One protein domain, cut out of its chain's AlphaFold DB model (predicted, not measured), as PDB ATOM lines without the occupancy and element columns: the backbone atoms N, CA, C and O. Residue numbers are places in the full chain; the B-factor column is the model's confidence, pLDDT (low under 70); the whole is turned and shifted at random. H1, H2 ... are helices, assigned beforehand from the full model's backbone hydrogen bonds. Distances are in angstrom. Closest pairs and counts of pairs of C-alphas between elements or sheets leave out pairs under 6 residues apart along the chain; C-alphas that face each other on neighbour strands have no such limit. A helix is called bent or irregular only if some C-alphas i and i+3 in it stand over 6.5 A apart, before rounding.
ATOM      1  N   ASP A   9     120.410 101.731 111.019       87.94
ATOM      2  CA  ASP A   9     119.644 102.660 110.179       87.94
ATOM      3  C   ASP A   9     119.899 102.450 108.679       87.94
ATOM      4  O   ASP A   9     119.077 102.823 107.845       87.94
ATOM      5  N   ASP A  10     121.015 101.808 108.315       88.00
ATOM      6  CA  ASP A  10     121.329 101.467 106.924       88.00
ATOM      7  C   ASP A  10     120.519 100.258 106.402       88.00
ATOM      8  O   ASP A  10     120.608  99.921 105.210       88.00
ATOM      9  N   LEU A  11     119.751  99.579 107.269       88.50
ATOM     10  CA  LEU A  11     118.991  98.377 106.920       88.50
ATOM     11  C   LEU A  11     117.866  98.658 105.925       88.50
ATOM     12  O   LEU A  11     117.057  99.563 106.087       88.50
ATOM     13  N   GLY A  12     117.790  97.825 104.887       84.44
ATOM     14  CA  GLY A  12     116.794  97.967 103.819       84.44
ATOM     15  C   GLY A  12     117.203  98.947 102.716       84.44
ATOM     16  O   GLY A  12     116.559  98.972 101.671       84.44
ATOM     17  N   GLY A  13     118.303  99.682 102.908       88.31
ATOM     18  CA  GLY A  13     118.947 100.496 101.882       88.31
ATOM     19  C   GLY A  13     120.345  99.974 101.566       88.31
ATOM     20  O   GLY A  13     120.516  99.008 100.821       88.31
ATOM     21  N   ARG A  14     121.360 100.622 102.146       86.62
ATOM     22  CA  ARG A  14     122.782 100.313 101.909       86.62
ATOM     23  C   ARG A  14     123.188  98.953 102.475       86.62
ATOM     24  O   ARG A  14     124.046  98.289 101.897       86.62
ATOM     25  N   LEU A  15     122.555  98.526 103.568       88.44
ATOM     26  CA  LEU A  15     122.714  97.201 104.151       88.44
ATOM     27  C   LEU A  15     121.466  96.360 103.866       88.44
ATOM     28  O   LEU A  15     120.398  96.555 104.442       88.44
ATOM     29  N   SER A  16     121.590  95.375 102.977       91.69
ATOM     30  CA  SER A  16     120.483  94.445 102.733       91.69
ATOM     31  C   SER A  16     120.292  93.477 103.908       91.69
ATOM     32  O   SER A  16     121.260  93.039 104.533       91.69
ATOM     33  N   PHE A  17     119.052  93.037 104.146       90.69
ATOM     34  CA  PHE A  17     118.752  91.998 105.143       90.69
ATOM     35  C   PHE A  17     119.531  90.699 104.908       90.69
ATOM     36  O   PHE A  17     119.951  90.036 105.855       90.69
ATOM     37  N   ARG A  18     119.768  90.336 103.640       92.31
ATOM     38  CA  ARG A  18     120.577  89.161 103.285       92.31
ATOM     39  C   ARG A  18     122.033  89.335 103.708       92.31
ATOM     40  O   ARG A  18     122.621  88.391 104.232       92.31
ATOM     41  N   ALA A  19     122.597  90.528 103.510       90.19
ATOM     42  CA  ALA A  19     123.956  90.844 103.934       90.19
ATOM     43  C   ALA A  19     124.083  90.811 105.463       90.19
ATOM     44  O   ALA A  19     124.985  90.146 105.967       90.19
ATOM     45  N   LEU A  20     123.138  91.420 106.193       88.94
ATOM     46  CA  LEU A  20     123.111  91.340 107.656       88.94
ATOM     47  C   LEU A  20     122.989  89.886 108.139       88.94
ATOM     48  O   LEU A  20     123.749  89.458 109.002       88.94
ATOM     49  N   SER A  21     122.081  89.097 107.558       89.00
ATOM     50  CA  SER A  21     121.918  87.685 107.926       89.00
ATOM     51  C   SER A  21     123.195  86.877 107.678       89.00
ATOM     52  O   SER A  21     123.589  86.072 108.521       89.00
ATOM     53  N   SER A  22     123.871  87.106 106.548       90.25
ATOM     54  CA  SER A  22     125.159  86.473 106.248       90.25
ATOM     55  C   SER A  22     126.240  86.874 107.256       90.25
ATOM     56  O   SER A  22     127.011  86.022 107.696       90.25
ATOM     57  N   PHE A  23     126.265  88.149 107.658       88.19
ATOM     58  CA  PHE A  23     127.194  88.670 108.656       88.19
ATOM     59  C   PHE A  23     126.984  88.012 110.024       88.19
ATOM     60  O   PHE A  23     127.920  87.421 110.553       88.19
ATOM     61  N   VAL A  24     125.752  88.019 110.548       86.88
ATOM     62  CA  VAL A  24     125.420  87.410 111.851       86.88
ATOM     63  C   VAL A  24     125.762  85.918 111.870       86.88
ATOM     64  O   VAL A  24     126.386  85.438 112.812       86.88
ATOM     65  N   LYS A  25     125.442  85.186 110.794       86.94
ATOM     66  CA  LYS A  25     125.754  83.749 110.666       86.94
ATOM     67  C   LYS A  25     127.250  83.433 110.643       86.94
ATOM     68  O   LYS A  25     127.622  82.286 110.871       86.94
ATOM     69  N   ARG A  26     128.097  84.409 110.312       88.56
ATOM     70  CA  ARG A  26     129.554  84.251 110.204       88.56
ATOM     71  C   ARG A  26     130.312  85.043 111.268       88.56
ATOM     72  O   ARG A  26     131.523  85.215 111.133       88.56
ATOM     73  N   LEU A  27     129.626  85.517 112.311       88.00
ATOM     74  CA  LEU A  27     130.295  86.140 113.444       88.00
ATOM     75  C   LEU A  27     131.286  85.152 114.076       88.00
ATOM     76  O   LEU A  27     130.987  83.959 114.180       88.00
ATOM     77  N   PRO A  28     132.470  85.625 114.496       87.00
ATOM     78  CA  PRO A  28     133.397  84.780 115.228       87.00
ATOM     79  C   PRO A  28     132.759  84.358 116.554       87.00
ATOM     80  O   PRO A  28     132.056  85.150 117.182       87.00
ATOM     81  N   LYS A  29     133.067  83.146 117.027       85.62
ATOM     82  CA  LYS A  29     132.549  82.638 118.311       85.62
ATOM     83  C   LYS A  29     132.935  83.522 119.499       85.62
ATOM     84  O   LYS A  29     132.246  83.572 120.507       85.62
ATOM     85  N   THR A  30     134.032  84.262 119.368       83.12
ATOM     86  CA  THR A  30     134.502  85.228 120.365       83.12
ATOM     87  C   THR A  30     133.687  86.529 120.393       83.12
ATOM     88  O   THR A  30     134.002  87.405 121.189       83.12
ATOM     89  N   SER A  31     132.717  86.718 119.492       86.12
ATOM     90  CA  SER A  31     131.830  87.887 119.476       86.12
ATOM     91  C   SER A  31     130.785  87.776 120.580       86.12
ATOM     92  O   SER A  31     130.137  86.739 120.689       86.12
ATOM     93  N   GLU A  32     130.536  88.864 121.311       86.19
ATOM     94  CA  GLU A  32     129.515  88.917 122.371       86.19
ATOM     95  C   GLU A  32     128.140  88.491 121.846       86.19
ATOM     96  O   GLU A  32     127.539  87.559 122.366       86.19
ATOM     97  N   THR A  33     127.710  89.052 120.711       87.50
ATOM     98  CA  THR A  33     126.435  88.681 120.074       87.50
ATOM     99  C   THR A  33     126.345  87.196 119.721       87.50
ATOM    100  O   THR A  33     125.275  86.605 119.802       87.50
ATOM    101  N   TRP A  34     127.453  86.567 119.312       88.75
ATOM    102  CA  TRP A  34     127.434  85.137 119.004       88.75
ATOM    103  C   TRP A  34     127.270  84.314 120.284       88.75
ATOM    104  O   TRP A  34     126.502  83.359 120.286       88.75
ATOM    105  N   GLN A  35     127.943  84.703 121.370       88.00
ATOM    106  CA  GLN A  35     127.868  84.020 122.665       88.00
ATOM    107  C   GLN A  35     126.494  84.162 123.319       88.00
ATOM    108  O   GLN A  35     125.974  83.180 123.838       88.00
ATOM    109  N   GLU A  36     125.876  85.342 123.240       89.31
ATOM    110  CA  GLU A  36     124.508  85.561 123.729       89.31
ATOM    111  C   GLU A  36     123.482  84.696 122.987       89.31
ATOM    112  O   GLU A  36     122.550  84.178 123.596       89.31
ATOM    113  N   LEU A  37     123.666  84.514 121.675       89.44
ATOM    114  CA  LEU A  37     122.794  83.673 120.853       89.44
ATOM    115  C   LEU A  37     123.045  82.169 121.029       89.44
ATOM    116  O   LEU A  37     122.189  81.378 120.643       89.44
ATOM    117  N   ASN A  38     124.209  81.778 121.556       89.00
ATOM    118  CA  ASN A  38     124.660  80.387 121.659       89.00
ATOM    119  C   ASN A  38     125.258  80.111 123.056       89.00
ATOM    120  O   ASN A  38     126.440  79.749 123.162       89.00
ATOM    121  N   PRO A  39     124.491  80.319 124.145       88.56
ATOM    122  CA  PRO A  39     125.007  80.248 125.512       88.56
ATOM    123  C   PRO A  39     125.573  78.866 125.865       88.56
ATOM    124  O   PRO A  39     126.553  78.764 126.602       88.56
ATOM    125  N   GLU A  40     125.019  77.798 125.294       91.00
ATOM    126  CA  GLU A  40     125.482  76.422 125.475       91.00
ATOM    127  C   GLU A  40     126.892  76.168 124.913       91.00
ATOM    128  O   GLU A  40     127.553  75.209 125.311       91.00
ATOM    129  N   TYR A  41     127.384  77.040 124.026       85.19
ATOM    130  CA  TYR A  41     128.716  76.946 123.425       85.19
ATOM    131  C   TYR A  41     129.697  78.016 123.934       85.19
ATOM    132  O   TYR A  41     130.821  78.113 123.426       85.19
ATOM    133  N   ALA A  42     129.311  78.806 124.940       82.44
ATOM    134  CA  ALA A  42     130.124  79.902 125.475       82.44
ATOM    135  C   ALA A  42     131.495  79.434 126.004       82.44
ATOM    136  O   ALA A  42     132.505  80.133 125.864       82.44
ATOM    137  N   GLU A  43     131.567  78.219 126.553       84.81
ATOM    138  CA  GLU A  43     132.832  77.633 126.998       84.81
ATOM    139  C   GLU A  43     133.805  77.433 125.822       84.81
ATOM    140  O   GLU A  43     134.949  77.887 125.878       84.81
ATOM    141  N   PHE A  44     133.355  76.841 124.712       84.00
ATOM    142  CA  PHE A  44     134.193  76.638 123.522       84.00
ATOM    143  C   PHE A  44     134.683  77.963 122.933       84.00
ATOM    144  O   PHE A  44     135.840  78.080 122.531       84.00
ATOM    145  N   ALA A  45     133.824  78.986 122.931       85.31
ATOM    146  CA  ALA A  45     134.204  80.331 122.515       85.31
ATOM    147  C   ALA A  45     135.314  80.932 123.397       85.31
ATOM    148  O   ALA A  45     136.183  81.649 122.895       85.31
ATOM    149  N   THR A  46     135.310  80.618 124.694       85.44
ATOM    150  CA  THR A  46     136.353  81.043 125.638       85.44
ATOM    151  C   THR A  46     137.688  80.371 125.325       85.44
ATOM    152  O   THR A  46     138.714  81.051 125.266       85.44
ATOM    153  N   TRP A  47     137.686  79.066 125.048       87.56
ATOM    154  CA  TRP A  47     138.894  78.322 124.665       87.56
ATOM    155  C   TRP A  47     139.489  78.773 123.325       87.56
ATOM    156  O   TRP A  47     140.708  78.764 123.159       87.56
ATOM    157  N   GLU A  48     138.651  79.225 122.393       86.81
ATOM    158  CA  GLU A  48     139.081  79.803 121.112       86.81
ATOM    159  C   GLU A  48     139.433  81.302 121.210       86.81
ATOM    160  O   GLU A  48     139.847  81.924 120.228       86.81
ATOM    161  N   SER A  49     139.285  81.910 122.390       86.38
ATOM    162  CA  SER A  49     139.501  83.340 122.569       86.38
ATOM    163  C   SER A  49     140.967  83.730 122.416       86.38
ATOM    164  O   SER A  49     141.870  83.158 123.032       86.38
TER     165      SER A  49
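AT A GLANCE: This is residues 9 to 49 of the 115 residues of an uncharacterized protein of Atopobium sp. oral taxon 199 str. F0494 (UniProt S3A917). Three short helices make a loose, open rod: H1 lies along its length, and H2 and H3 fold back on each other as a small head across the far end. At the other end the first residues make a loop, and residues 13 to 18, of which 17 and 18 belong to H1, stick out. The printed part has 41 residues with named helices H1, H2 and H3 in that order and no named strand, class all helix. It is loose, with a radius of gyration of the C-alphas of 12.6 A and spans of 37 by 14 by 14 A.

HOW THE PARTS SIT: H1, residues 17 to 25, is close to but not clearly touching H2, residues 32 to 37; their closest C-alphas, Val 24 and Trp 34, are 7.8 A apart. Their lines are about perpendicular, at 87 degrees. H2 and H3, residues 39 to 47, only just touch, and only at the corner, with 3 pairs of C-alphas within 8 A; the closest, Gln 35 and Ala 42, are 5.5 A apart. They run opposite ways at a tilt of 37 degrees, only just steep. H1 and H3 are apart. Every O i to N i+4 pair is within hydrogen-bond range in H1 and H2, and 3 of 5 in H3.

IN THESE COORDINATES: H1 begins at C-alpha 17 (118.752, 91.998, 105.143) and is 12.1 A long; H2 is 8.7 A. H3, 14.0 A, ends at C-alpha 47 (138.894, 78.322, 124.665) and is irregular: C-alphas 40 and 43 are 7.6 A apart.

THE WHOLE: The C-alphas farthest apart, Gly 13 and Trp 47, are 37.5 A apart. The printed part has no cut; the link H1 to H2 is short and H2 to H3 tight. No printed residue is under 70 in pLDDT.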